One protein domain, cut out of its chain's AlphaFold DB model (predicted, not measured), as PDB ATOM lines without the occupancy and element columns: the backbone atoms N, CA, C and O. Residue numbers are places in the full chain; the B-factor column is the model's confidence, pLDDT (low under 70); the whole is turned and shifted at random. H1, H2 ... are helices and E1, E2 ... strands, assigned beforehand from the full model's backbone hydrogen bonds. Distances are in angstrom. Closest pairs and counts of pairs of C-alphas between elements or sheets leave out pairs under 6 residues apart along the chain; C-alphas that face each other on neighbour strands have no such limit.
ATOM      1  N   LEU A   3       4.668  10.845  16.299       89.12
ATOM      2  CA  LEU A   3       3.881   9.863  17.036       89.12
ATOM      3  C   LEU A   3       2.449  10.374  17.147       89.12
ATOM      4  O   LEU A   3       2.232  11.564  17.385       89.12
ATOM      5  N   ARG A   4       1.479   9.485  16.929       92.00
ATOM      6  CA  ARG A   4       0.057   9.822  16.943       92.00
ATOM      7  C   ARG A   4      -0.699   8.872  17.852       92.00
ATOM      8  O   ARG A   4      -0.512   7.663  17.764       92.00
ATOM      9  N   GLU A   5      -1.576   9.431  18.668       92.12
ATOM     10  CA  GLU A   5      -2.544   8.706  19.481       92.12
ATOM     11  C   GLU A   5      -3.939   9.205  19.106       92.12
ATOM     12  O   GLU A   5      -4.185  10.412  19.061       92.12
ATOM     13  N   ILE A   6      -4.843   8.274  18.803       91.38
ATOM     14  CA  ILE A   6      -6.250   8.572  18.540       91.38
ATOM     15  C   ILE A   6      -7.063   7.867  19.614       91.38
ATOM     16  O   ILE A   6      -6.999   6.643  19.733       91.38
ATOM     17  N   ILE A   7      -7.826   8.640  20.381       90.19
ATOM     18  CA  ILE A   7      -8.716   8.124  21.416       90.19
ATOM     19  C   ILE A   7     -10.144   8.377  20.953       90.19
ATOM     20  O   ILE A   7     -10.526   9.523  20.729       90.19
ATOM     21  N   ASN A   8     -10.916   7.310  20.764       89.25
ATOM     22  CA  ASN A   8     -12.312   7.404  20.340       89.25
ATOM     23  C   ASN A   8     -13.227   7.556  21.559       89.25
ATOM     24  O   ASN A   8     -12.998   6.910  22.584       89.25
ATOM     25  N   ASP A   9     -14.273   8.373  21.438       85.75
ATOM     26  CA  ASP A   9     -15.337   8.433  22.439       85.75
ATOM     27  C   ASP A   9     -16.144   7.120  22.399       85.75
ATOM     28  O   ASP A   9     -16.673   6.765  21.340       85.75
ATOM     29  N   PRO A  10     -16.268   6.381  23.516       84.56
ATOM     30  CA  PRO A  10     -17.044   5.142  23.536       84.56
ATOM     31  C   PRO A  10     -18.562   5.384  23.471       84.56
ATOM     32  O   PRO A  10     -19.316   4.474  23.136       84.56
ATOM     33  N   THR A  11     -19.020   6.596  23.794       86.69
ATOM     34  CA  THR A  11     -20.438   6.970  23.890       86.69
ATOM     35  C   THR A  11     -20.951   7.732  22.669       86.69
ATOM     36  O   THR A  11     -22.153   7.719  22.400       86.69
ATOM     37  N   ARG A  12     -20.066   8.392  21.906       84.50
ATOM     38  CA  ARG A  12     -20.436   9.249  20.766       84.50
ATOM     39  C   ARG A  12     -19.737   8.805  19.487       84.50
ATOM     40  O   ARG A  12     -18.517   8.878  19.363       84.50
ATOM     41  N   LYS A  13     -20.520   8.412  18.477       84.88
ATOM     42  CA  LYS A  13     -19.978   8.101  17.143       84.88
ATOM     43  C   LYS A  13     -19.268   9.321  16.543       84.88
ATOM     44  O   LYS A  13     -19.683  10.458  16.757       84.88
ATOM     45  N   TYR A  14     -18.201   9.062  15.782       85.75
ATOM     46  CA  TYR A  14     -17.384  10.065  15.073       85.75
ATOM     47  C   TYR A  14     -16.732  11.142  15.956       85.75
ATOM     48  O   TYR A  14     -16.213  12.140  15.448       85.75
ATOM     49  N   THR A  15     -16.725  10.928  17.270       88.94
ATOM     50  CA  THR A  15     -16.092  11.815  18.241       88.94
ATOM     51  C   THR A  15     -14.772  11.201  18.682       88.94
ATOM     52  O   THR A  15     -14.728  10.044  19.101       88.94
ATOM     53  N   PHE A  16     -13.680  11.948  18.539       89.31
ATOM     54  CA  PHE A  16     -12.345  11.464  18.880       89.31
ATOM     55  C   PHE A  16     -11.382  12.610  19.187       89.31
ATOM     56  O   PHE A  16     -11.549  13.740  18.722       89.31
ATOM     57  N   TRP A  17     -10.326  12.275  19.920       90.12
ATOM     58  CA  TRP A  17      -9.205  13.149  20.229       90.12
ATOM     59  C   TRP A  17      -7.966  12.612  19.532       90.12
ATOM     60  O   TRP A  17      -7.629  11.435  19.656       90.12
ATOM     61  N   ASN A  18      -7.296  13.476  18.782       91.19
ATOM     62  CA  ASN A  18      -6.058  13.166  18.091       91.19
ATOM     63  C   ASN A  18      -4.924  13.968  18.724       91.19
ATOM     64  O   ASN A  18      -4.894  15.196  18.624       91.19
ATOM     65  N   PHE A  19      -3.990  13.250  19.338       91.25
ATOM     66  CA  PHE A  19      -2.760  13.797  19.880       91.25
ATOM     67  C   PHE A  19      -1.616  13.457  18.936       91.25
ATOM     68  O   PHE A  19      -1.413  12.302  18.565       91.25
ATOM     69  N   SER A  20      -0.856  14.469  18.537       91.88
ATOM     70  CA  SER A  20       0.331  14.306  17.701       91.88
ATOM     71  C   SER A  20       1.532  14.955  18.376       91.88
ATOM     72  O   SER A  20       1.493  16.147  18.672       91.88
ATOM     73  N   VAL A  21       2.605  14.191  18.575       89.44
ATOM     74  CA  VAL A  21       3.891  14.683  19.088       89.44
ATOM     75  C   VAL A  21       4.935  14.515  18.001       89.44
ATOM     76  O   VAL A  21       5.163  13.413  17.491       89.44
ATOM     77  N   GLN A  22       5.573  15.623  17.641       88.06
ATOM     78  CA  GLN A  22       6.693  15.611  16.716       88.06
ATOM     79  C   GLN A  22       8.001  15.425  17.486       88.06
ATOM     80  O   GLN A  22       8.320  16.174  18.406       88.06
ATOM     81  N   LEU A  23       8.757  14.409  17.082       86.00
ATOM     82  CA  LEU A  23      10.089  14.108  17.579       86.00
ATOM     83  C   LEU A  23      11.102  14.338  16.459       86.00
ATOM     84  O   LEU A  23      11.172  13.571  15.490       86.00
ATOM     85  N   ASP A  24      11.895  15.392  16.605       87.75
ATOM     86  CA  ASP A  24      12.980  15.714  15.684       87.75
ATOM     87  C   ASP A  24      14.283  15.054  16.132       87.75
ATOM     88  O   ASP A  24      14.597  15.010  17.320       87.75
ATOM     89  N   ALA A  25      15.079  14.561  15.178       87.75
ATOM     90  CA  ALA A  25      16.344  13.887  15.482       87.75
ATOM     91  C   ALA A  25      17.324  14.793  16.253       87.75
ATOM     92  O   ALA A  25      18.078  14.308  17.094       87.75
ATOM     93  N   ALA A  26      17.258  16.113  16.036       88.25
ATOM     94  CA  ALA A  26      18.037  17.110  16.773       88.25
ATOM     95  C   ALA A  26      17.737  17.120  18.286       88.25
ATOM     96  O   ALA A  26      18.629  17.386  19.093       88.25
ATOM     97  N   ASN A  27      16.511  16.761  18.670       89.06
ATOM     98  CA  ASN A  27      16.023  16.735  20.053       89.06
ATOM     99  C   ASN A  27      16.247  15.384  20.740       89.06
ATOM    100  O   ASN A  27      15.903  15.194  21.909       89.06
ATOM    101  N   LEU A  28      16.838  14.441  20.014       91.69
ATOM    102  CA  LEU A  28      17.058  13.078  20.445       91.69
ATOM    103  C   LEU A  28      18.560  12.762  20.455       91.69
ATOM    104  O   LEU A  28      19.392  13.380  19.782       91.69
ATOM    105  N   HIS A  29      18.915  11.775  21.260       93.44
ATOM    106  CA  HIS A  29      20.202  11.110  21.247       93.44
ATOM    107  C   HIS A  29      19.990   9.678  20.783       93.44
ATOM    108  O   HIS A  29      19.281   8.904  21.421       93.44
ATOM    109  N   PHE A  30      20.617   9.324  19.665       95.56
ATOM    110  CA  PHE A  30      20.623   7.951  19.182       95.56
ATOM    111  C   PHE A  30      21.388   7.055  20.156       95.56
ATOM    112  O   PHE A  30      22.552   7.347  20.451       95.56
ATOM    113  N   MET A  31      20.758   5.971  20.612       96.44
ATOM    114  CA  MET A  31      21.371   5.003  21.525       96.44
ATOM    115  C   MET A  31      21.767   3.723  20.792       96.44
ATOM    116  O   MET A  31      22.913   3.294  20.911       96.44
ATOM    117  N   ASN A  32      20.834   3.115  20.056       97.81
ATOM    118  CA  ASN A  32      21.101   1.933  19.242       97.81
ATOM    119  C   ASN A  32      20.023   1.737  18.170       97.81
ATOM    120  O   ASN A  32      18.909   2.247  18.302       97.81
ATOM    121  N   LEU A  33      20.363   0.952  17.155       97.81
ATOM    122  CA  LEU A  33      19.424   0.372  16.209       97.81
ATOM    123  C   LEU A  33      19.705  -1.127  16.149       97.81
ATOM    124  O   LEU A  33      20.827  -1.533  15.829       97.81
ATOM    125  N   GLU A  34      18.699  -1.909  16.510       97.88
ATOM    126  CA  GLU A  34      18.795  -3.358  16.649       97.88
ATOM    127  C   GLU A  34      17.814  -4.035  15.707       97.88
ATOM    128  O   GLU A  34      16.694  -3.555  15.553       97.88
ATOM    129  N   GLY A  35      18.236  -5.126  15.077       97.06
ATOM    130  CA  GLY A  35      17.368  -5.967  14.267       97.06
ATOM    131  C   GLY A  35      17.018  -7.251  14.989       97.06
ATOM    132  O   GLY A  35      17.895  -7.951  15.499       97.06
ATOM    133  N   LEU A  36      15.727  -7.545  15.040       96.50
ATOM    134  CA  LEU A  36      15.177  -8.733  15.667       96.50
ATOM    135  C   LEU A  36      15.235  -9.932  14.715       96.50
ATOM    136  O   LEU A  36      15.533  -9.797  13.529       96.50
ATOM    137  N   ALA A  37      14.988 -11.128  15.252       94.94
ATOM    138  CA  ALA A  37      15.073 -12.375  14.491       94.94
ATOM    139  C   ALA A  37      14.062 -12.446  13.332       94.94
ATOM    140  O   ALA A  37      14.330 -13.105  12.334       94.94
ATOM    141  N   ASP A  38      12.936 -11.747  13.464       93.75
ATOM    142  CA  ASP A  38      11.866 -11.635  12.471       93.75
ATOM    143  C   ASP A  38      12.094 -10.497  11.459       93.75
ATOM    144  O   ASP A  38      11.169 -10.110  10.766       93.75
ATOM    145  N   GLY A  39      13.286  -9.892  11.410       92.62
ATOM    146  CA  GLY A  39      13.585  -8.799  10.476       92.62
ATOM    147  C   GLY A  39      13.029  -7.427  10.879       92.62
ATOM    148  O   GLY A  39      13.363  -6.422  10.245       92.62
ATOM    149  N   SER A  40      12.250  -7.337  11.962       96.25
ATOM    150  CA  SER A  40      11.821  -6.052  12.522       96.25
ATOM    151  C   SER A  40      12.987  -5.302  13.184       96.25
ATOM    152  O   SER A  40      14.036  -5.873  13.498       96.25
ATOM    153  N   LEU A  41      12.832  -3.992  13.395       97.12
ATOM    154  CA  LEU A  41      13.857  -3.144  14.008       97.12
ATOM    155  C   LEU A  41      13.367  -2.519  15.318       97.12
ATOM    156  O   LEU A  41      12.234  -2.051  15.424       97.12
ATOM    157  N   ILE A  42      14.269  -2.402  16.290       97.62
ATOM    158  CA  ILE A  42      14.099  -1.571  17.481       97.62
ATOM    159  C   ILE A  42      15.071  -0.398  17.400       97.62
ATOM    160  O   ILE A  42      16.291  -0.551  17.500       97.62
ATOM    161  N   LEU A  43      14.518   0.806  17.266       96.62
ATOM    162  CA  LEU A  43      15.269   2.044  17.414       96.62
ATOM    163  C   LEU A  43      15.182   2.508  18.870       96.62
ATOM    164  O   LEU A  43      14.112   2.889  19.347       96.62
ATOM    165  N   THR A  44      16.321   2.527  19.559       97.19
ATOM    166  CA  THR A  44      16.422   3.077  20.913       97.19
ATOM    167  C   THR A  44      17.008   4.485  20.850       97.19
ATOM    168  O   THR A  44      18.118   4.702  20.351       97.19
ATOM    169  N   VAL A  45      16.278   5.455  21.395       94.75
ATOM    170  CA  VAL A  45      16.688   6.864  21.481       94.75
ATOM    171  C   VAL A  45      16.457   7.404  22.882       94.75
ATOM    172  O   VAL A  45      15.633   6.897  23.636       94.75
ATOM    173  N   ARG A  46      17.170   8.466  23.240       93.62
ATOM    174  CA  ARG A  46      16.965   9.204  24.484       93.62
ATOM    175  C   ARG A  46      16.565  10.639  24.173       93.62
ATOM    176  O   ARG A  46      17.219  11.284  23.359       93.62
ATOM    177  N   ILE A  47      15.517  11.145  24.811       90.75
ATOM    178  CA  ILE A  47      15.132  12.554  24.713       90.75
ATOM    179  C   ILE A  47      16.209  13.403  25.390       90.75
ATOM    180  O   ILE A  47      16.689  13.076  26.478       90.75
ATOM    181  N   ARG A  48      16.621  14.490  24.734       89.56
ATOM    182  CA  ARG A  48      17.536  15.461  25.337       89.56
ATOM    183  C   ARG A  48      16.820  16.230  26.438       89.56
ATOM    184  O   ARG A  48      15.695  16.679  26.244       89.56
ATOM    185  N   SER A  49      17.507  16.491  27.546       84.31
ATOM    186  CA  SER A  49      16.946  17.281  28.649       84.31
ATOM    187  C   SER A  49      16.439  18.656  28.198       84.31
ATOM    188  O   SER A  49      15.430  19.118  28.708       84.31
ATOM    189  N   SER A  50      17.097  19.285  27.219       84.69
ATOM    190  CA  SER A  50      16.690  20.578  26.644       84.69
ATOM    191  C   SER A  50      15.417  20.516  25.792       84.69
ATOM    192  O   SER A  50      14.846  21.552  25.470       84.69
ATOM    193  N   ALA A  51      14.990  19.320  25.386       85.31
ATOM    194  CA  ALA A  51      13.803  19.120  24.564       85.31
ATOM    195  C   ALA A  51      12.558  18.735  25.377       85.31
ATOM    196  O   ALA A  51      11.444  18.834  24.870       85.31
ATOM    197  N   CYS A  52      12.746  18.312  26.626       81.00
ATOM    198  CA  CYS A  52      11.689  17.942  27.561       81.00
ATOM    199  C   CYS A  52      10.820  19.155  27.932       81.00
ATOM    200  O   CYS A  52      11.365  20.208  28.244       81.00
ATOM    201  N   ALA A  53       9.492  18.994  27.977       80.81
ATOM    202  CA  ALA A  53       8.556  20.084  28.286       80.81
ATOM    203  C   ALA A  53       8.775  20.726  29.674       80.81
ATOM    204  O   ALA A  53       8.518  21.909  29.859       80.81
ATOM    205  N   VAL A  54       9.286  19.966  30.649       75.75
ATOM    206  CA  VAL A  54       9.577  20.464  32.008       75.75
ATOM    207  C   VAL A  54      10.820  21.359  32.046       75.75
ATOM    208  O   VAL A  54      10.949  22.201  32.930       75.75
ATOM    209  N   ARG A  55      11.770  21.170  31.121       73.69
ATOM    210  CA  ARG A  55      13.088  21.838  31.142       73.69
ATOM    211  C   ARG A  55      13.395  22.649  29.880       73.69
ATOM    212  O   ARG A  55      14.455  23.262  29.800       73.69
ATOM    213  N   GLY A  56      12.504  22.643  28.897       74.00
ATOM    214  CA  GLY A  56      12.672  23.281  27.599       74.00
ATOM    215  C   GLY A  56      11.362  23.321  26.813       74.00
ATOM    216  O   GLY A  56      10.299  23.018  27.342       74.00
ATOM    217  N   SER A  57      11.435  23.716  25.541       68.69
ATOM    218  CA  SER A  57      10.250  24.016  24.719       68.69
ATOM    219  C   SER A  57      10.284  23.397  23.318       68.69
ATOM    220  O   SER A  57       9.576  23.858  22.426       68.69
ATOM    221  N   MET A  58      11.142  22.395  23.082       80.19
ATOM    222  CA  MET A  58      11.392  21.904  21.717       80.19
ATOM    223  C   MET A  58      10.453  20.782  21.268       80.19
ATOM    224  O   MET A  58      10.194  20.662  20.072       80.19
ATOM    225  N   ILE A  59       9.938  19.954  22.179       83.00
ATOM    226  CA  ILE A  59       8.870  19.009  21.834       83.00
ATOM    227  C   ILE A  59       7.545  19.772  21.874       83.00
ATOM    228  O   ILE A  59       7.271  20.496  22.828       83.00
ATOM    229  N   SER A  60       6.719  19.600  20.843       83.44
ATOM    230  CA  SER A  60       5.367  20.159  20.782       83.44
ATOM    231  C   SER A  60       4.330  19.046  20.677       83.44
ATOM    232  O   SER A  60       4.544  18.031  20.004       83.44
ATOM    233  N   VAL A  61       3.201  19.247  21.354       86.12
ATOM    234  CA  VAL A  61       2.017  18.397  21.246       86.12
ATOM    235  C   VAL A  61       0.907  19.185  20.570       86.12
ATOM    236  O   VAL A  61       0.601  20.316  20.943       86.12
ATOM    237  N   LYS A  62       0.314  18.586  19.541       89.25
ATOM    238  CA  LYS A  62      -0.858  19.120  18.862       89.25
ATOM    239  C   LYS A  62      -2.054  18.255  19.208       89.25
ATOM    240  O   LYS A  62      -2.071  17.073  18.871       89.25
ATOM    241  N   GLU A  63      -3.045  18.869  19.832       89.31
ATOM    242  CA  GLU A  63      -4.345  18.262  20.083       89.31
ATOM    243  C   GLU A  63      -5.341  18.729  19.018       89.31
ATOM    244  O   GLU A  63      -5.392  19.906  18.648       89.31
ATOM    245  N   LYS A  64      -6.124  17.789  18.492       88.75
ATOM    246  CA  LYS A  64      -7.304  18.072  17.677       88.75
ATOM    247  C   LYS A  64      -8.472  17.258  18.200       88.75
ATOM    248  O   LYS A  64      -8.337  16.055  18.402       88.75
ATOM    249  N   ILE A  65      -9.618  17.908  18.335       87.12
ATOM    250  CA  ILE A  65     -10.857  17.284  18.791       87.12
ATOM    251  C   ILE A  65     -11.836  17.284  17.619       87.12
ATOM    252  O   ILE A  65     -11.996  18.301  16.942       87.12
ATOM    253  N   SER A  66     -12.457  16.137  17.365       87.06
ATOM    254  CA  SER A  66     -13.580  15.997  16.441       87.06
ATOM    255  C   SER A  66     -14.842  15.710  17.240       87.06
ATOM    256  O   SER A  66     -14.834  14.819  18.088       87.06
ATOM    257  N   GLY A  67     -15.923  16.431  16.940       84.88
ATOM    258  CA  GLY A  67     -17.210  16.305  17.623       84.88
ATOM    259  C   GLY A  67     -17.346  17.197  18.859       84.88
ATOM    260  O   GLY A  67     -16.443  17.944  19.231       84.88
ATOM    261  N   PHE A  68     -18.515  17.121  19.491       80.31
ATOM    262  CA  PHE A  68     -18.798  17.806  20.747       80.31
ATOM    263  C   PHE A  68     -18.577  16.813  21.880       80.31
ATOM    264  O   PHE A  68     -19.375  15.892  22.040       80.31
ATOM    265  N   ALA A  69     -17.518  16.981  22.661       70.88
ATOM    266  CA  ALA A  69     -17.247  16.153  23.828       70.88
ATOM    267  C   ALA A  69     -16.713  16.999  24.985       70.88
ATOM    268  O   ALA A  69     -16.046  18.009  24.744       70.88
ATOM    269  N   PRO A  70     -17.003  16.617  26.241       71.69
ATOM    270  CA  PRO A  70     -16.428  17.295  27.388       71.69
ATOM    271  C   PRO A  70     -14.899  17.118  27.404       71.69
ATOM    272  O   PRO A  70     -14.386  16.069  27.002       71.69
ATOM    273  N   PRO A  71     -14.142  18.116  27.884       66.19
ATOM    274  CA  PRO A  71     -12.699  18.005  27.984       66.19
ATOM    275  C   PRO A  71     -12.351  17.037  29.115       66.19
ATOM    276  O   PRO A  71     -12.565  17.368  30.281       66.19
ATOM    277  N   ARG A  72     -11.840  15.848  28.767       63.16
ATOM    278  CA  ARG A  72     -10.827  15.060  29.506       63.16
ATOM    279  C   ARG A  72     -10.806  13.615  29.014       63.16
ATOM    280  O   ARG A  72     -11.574  12.778  29.476       63.16
ATOM    281  N   LEU A  73      -9.817  13.305  28.187       71.69
ATOM    282  CA  LEU A  73      -9.265  11.958  28.100       71.69
ATOM    283  C   LEU A  73      -7.781  12.019  28.438       71.69
ATOM    284  O   LEU A  73      -7.074  12.947  28.046       71.69
ATOM    285  N   LYS A  74      -7.315  11.041  29.215       83.25
ATOM    286  CA  LYS A  74      -5.900  10.926  29.567       83.25
ATOM    287  C   LYS A  74      -5.150  10.346  28.372       83.25
ATOM    288  O   LYS A  74      -5.137   9.136  28.183       83.25
ATOM    289  N   SER A  75      -4.544  11.219  27.573       87.06
ATOM    290  CA  SER A  75      -3.634  10.813  26.501       87.06
ATOM    291  C   SER A  75      -2.343  10.254  27.082       87.06
ATOM    292  O   SER A  75      -1.689  10.930  27.881       87.06
ATOM    293  N   LYS A  76      -1.954   9.046  26.668       88.75
ATOM    294  CA  LYS A  76      -0.644   8.487  27.030       88.75
ATOM    295  C   LYS A  76       0.473   9.265  26.355       88.75
ATOM    296  O   LYS A  76       1.508   9.525  26.947       88.75
ATOM    297  N   LEU A  77       0.246   9.711  25.125       88.56
ATOM    298  CA  LEU A  77       1.214  10.506  24.380       88.56
ATOM    299  C   LEU A  77       1.431  11.896  25.008       88.56
ATOM    300  O   LEU A  77       2.524  12.451  24.935       88.56
ATOM    301  N   TYR A  78       0.420  12.459  25.665       86.25
ATOM    302  CA  TYR A  78       0.586  13.673  26.454       86.25
ATOM    303  C   TYR A  78       1.247  13.375  27.808       86.25
ATOM    304  O   TYR A  78       2.310  13.910  28.112       86.25
ATOM    305  N   ASN A  79       0.644  12.503  28.617       87.06
ATOM    306  CA  ASN A  79       1.063  12.309  30.006       87.06
ATOM    307  C   ASN A  79       2.375  11.523  30.115       87.06
ATOM    308  O   ASN A  79       3.282  11.955  30.812       87.06
ATOM    309  N   ASP A  80       2.498  10.428  29.368       87.12
ATOM    310  CA  ASP A  80       3.607   9.476  29.490       87.12
ATOM    311  C   ASP A  80       4.738   9.759  28.493       87.12
ATOM    312  O   ASP A  80       5.760   9.083  28.543       87.12
ATOM    313  N   LEU A  81       4.553  10.695  27.546       87.56
ATOM    314  CA  LEU A  81       5.573  11.082  26.561       87.56
ATOM    315  C   LEU A  81       5.882  12.592  26.582       87.56
ATOM    316  O   LEU A  81       7.019  13.017  26.770       87.56
ATOM    317  N   TYR A  82       4.896  13.451  26.361       85.75
ATOM    318  CA  TYR A  82       5.173  14.885  26.230       85.75
ATOM    319  C   TYR A  82       5.741  15.510  27.520       85.75
ATOM    320  O   TYR A  82       6.712  16.268  27.450       85.75
ATOM    321  N   LEU A  83       5.214  15.136  28.692       84.94
ATOM    322  CA  LEU A  83       5.663  15.683  29.981       84.94
ATOM    323  C   LEU A  83       7.103  15.295  30.352       84.94
ATOM    324  O   LEU A  83       7.757  16.040  31.079       84.94
ATOM    325  N   CYS A  84       7.647  14.202  29.801       84.94
ATOM    326  CA  CYS A  84       9.038  13.784  30.026       84.94
ATOM    327  C   CYS A  84       9.411  13.609  31.517       84.94
ATOM    328  O   CYS A  84      10.572  13.812  31.893       84.94
ATOM    329  N   ASP A  85       8.446  13.222  32.353       83.25
ATOM    330  CA  ASP A  85       8.566  13.026  33.803       83.25
ATOM    331  C   ASP A  85       9.130  11.646  34.199       83.25
ATOM    332  O   ASP A  85       9.335  11.369  35.382       83.25
ATOM    333  N   TRP A  86       9.462  10.786  33.228       86.31
ATOM    334  CA  TRP A  86      10.010   9.459  33.500       86.31
ATOM    335  C   TRP A  86      11.554   9.429  33.592       86.31
ATOM    336  O   TRP A  86      12.254  10.104  32.831       86.31
ATOM    337  N   PRO A  87      12.147   8.571  34.451       80.88
ATOM    338  CA  PRO A  87      13.533   8.736  34.918       80.88
ATOM    339  C   PRO A  87      14.632   8.635  33.851       80.88
ATOM    340  O   PRO A  87      15.669   9.291  33.949       80.88
ATOM    341  N   ARG A  88      14.454   7.776  32.839       85.81
ATOM    342  CA  ARG A  88      15.496   7.504  31.830       85.81
ATOM    343  C   ARG A  88      15.325   8.294  30.541       85.81
ATOM    344  O   ARG A  88      16.256   8.299  29.733       85.81
ATOM    345  N   GLN A  89      14.157   8.905  30.321       90.06
ATOM    346  CA  GLN A  89      13.828   9.632  29.087       90.06
ATOM    347  C   GLN A  89      14.168   8.838  27.811       90.06
ATOM    348  O   GLN A  89      14.504   9.401  26.773       90.06
ATOM    349  N   THR A  90      14.154   7.506  27.910       92.69
ATOM    350  CA  THR A  90      14.544   6.581  26.846       92.69
ATOM    351  C   THR A  90      13.284   6.049  26.194       92.69
ATOM    352  O   THR A  90      12.356   5.650  26.892       92.69
ATOM    353  N   LEU A  91      13.270   6.059  24.868       91.56
ATOM    354  CA  LEU A  91      12.190   5.570  24.032       91.56
ATOM    355  C   LEU A  91      12.710   4.436  23.167       91.56
ATOM    356  O   LEU A  91      13.790   4.535  22.578       91.56
ATOM    357  N   GLN A  92      11.907   3.387  23.075       94.00
ATOM    358  CA  GLN A  92      12.110   2.296  22.140       94.00
ATOM    359  C   GLN A  92      10.972   2.319  21.136       94.00
ATOM    360  O   GLN A  92       9.798   2.341  21.502       94.00
ATOM    361  N   LEU A  93      11.342   2.371  19.867       92.44
ATOM    362  CA  LEU A  93      10.414   2.421  18.756       92.44
ATOM    363  C   LEU A  93      10.528   1.099  18.021       92.44
ATOM    364  O   LEU A  93      11.571   0.803  17.437       92.44
ATOM    365  N   PHE A  94       9.455   0.324  18.083       94.94
ATOM    366  CA  PHE A  94       9.317  -0.894  17.308       94.94
ATOM    367  C   PHE A  94       8.903  -0.539  15.878       94.94
ATOM    368  O   PHE A  94       7.917   0.171  15.659       94.94
ATOM    369  N   LEU A  95       9.689  -1.001  14.914       93.56
ATOM    370  CA  LEU A  95       9.483  -0.793  13.491       93.56
ATOM    371  C   LEU A  95       9.298  -2.177  12.853       93.56
ATOM    372  O   LEU A  95      10.283  -2.897  12.688       93.56
ATOM    373  N   PRO A  96       8.058  -2.569  12.539       94.38
ATOM    374  CA  PRO A  96       7.762  -3.924  12.093       94.38
ATOM    375  C   PRO A  96       8.265  -4.165  10.663       94.38
ATOM    376  O   PRO A  96       8.267  -3.230   9.856       94.38
ATOM    377  N   GLU A  97       8.691  -5.398  10.371       94.00
ATOM    378  CA  GLU A  97       9.374  -5.788   9.126       94.00
ATOM    379  C   GLU A  97       8.597  -5.357   7.875       94.00
ATOM    380  O   GLU A  97       9.167  -4.754   6.966       94.00
ATOM    381  N   GLU A  98       7.275  -5.542   7.871       93.00
ATOM    382  CA  GLU A  98       6.411  -5.251   6.726       93.00
ATOM    383  C   GLU A  98       6.359  -3.762   6.341       93.00
ATOM    384  O   GLU A  98       5.878  -3.402   5.264       93.00
ATOM    385  N   ARG A  99       6.849  -2.872   7.213       89.38
ATOM    386  CA  ARG A  99       6.934  -1.423   6.961       89.38
ATOM    387  C   ARG A  99       8.350  -0.958   6.635       89.38
ATOM    388  O   ARG A  99       8.562   0.244   6.437       89.38
ATOM    389  N   LEU A 100       9.317  -1.869   6.619       91.56
ATOM    390  CA  LEU A 100      10.717  -1.575   6.366       91.56
ATOM    391  C   LEU A 100      11.071  -1.788   4.898       91.56
ATOM    392  O   LEU A 100      10.516  -2.623   4.198       91.56
TER     393      LEU A 100
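What this domain is: This is residues 3 to 100 of the 181 residues of an uncharacterized protein of Aspergillus oryzae (UniProt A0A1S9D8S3). Two small three-stranded sheets, E1 E2 E5 and E3 E4 E6, stand apart like the two arms of a V, with the links between them running through its corner. The short helix H1 packs over E2 on one face of the sheet E1 E2 E5, near the end of the sheet where E1 begins and E2 ends, and no named element packs on the other face. The printed part has 98 residues, with the named elements E1 E2 E3 E4 E5 H1 E6 along the chain; both sheets, in the orders E1 - E2 - E5 and E3 - E4 - E6, are antiparallel. The class is mostly strand, though under half of the residues, 48, are in named elements. The whole is loose, with a radius of gyration of the C-alphas of 15.8 A, and only just flat, spanning 43 by 36 by 20 A.

Where its parts are: In one sheet, E1 is residues 3 to 8, from C-alpha 3 at (3.881, 9.863, 17.036), 16.7 A long; E2 is residues 16 to 22, 19.6 A; E5 is residues 60 to 66, 19.9 A. H1 is residues 76 to 82, 8.7 A. In the other sheet, E3 is residues 28 to 35, 20.0 A, and bends by 56 degrees at residue 31; E4 is residues 41 to 47, 19.0 A; E6 is residues 90 to 95, 16.1 A, ending at C-alpha 95 at (9.483, -0.793, 13.491).

How they stand to each other: E2 is the inner strand between the edge strands E1 and E5. E1 and E2 form a hairpin at 171 degrees, with N 5 and O 19 2.9 A apart, within hydrogen-bond range. E2 and E5 are antiparallel at 162 degrees, with N 18 and O 64 at 2.8 A. H1 is on this sheet at a height of 8.9 A, over E2; on the local plane it stands at 29 degrees to E2, only just along the strands. The closest C-alphas of H1 and E2 are those of Leu 77 and Phe 19, 6.8 A apart. In H1, 2 of 3 O i to N i+4 pairs are within hydrogen-bond range. In the other sheet, E4 is the inner strand. E3 and E4 form a hairpin at 164 degrees, with N 34 and O 42 at 2.9 A; E4 and E6 are antiparallel at 154 degrees, with N 43 and O 93 at 3.0 A. This sheet is strongly twisted, only just, with C-alphas up to 4.3 A off its best plane. H1 is not on it, and E2 and E3 are apart, as are E4 and E5.

The domain as a whole: The two C-alphas farthest apart, those of Ala 37 and Phe 68, are 45.8 A apart. The printed part has no cut. The link E4 to E5, residues 48 to 59, is long. The mean pLDDT of the printed part is 87.8; residue 57 and residues 71 to 72 are under 70.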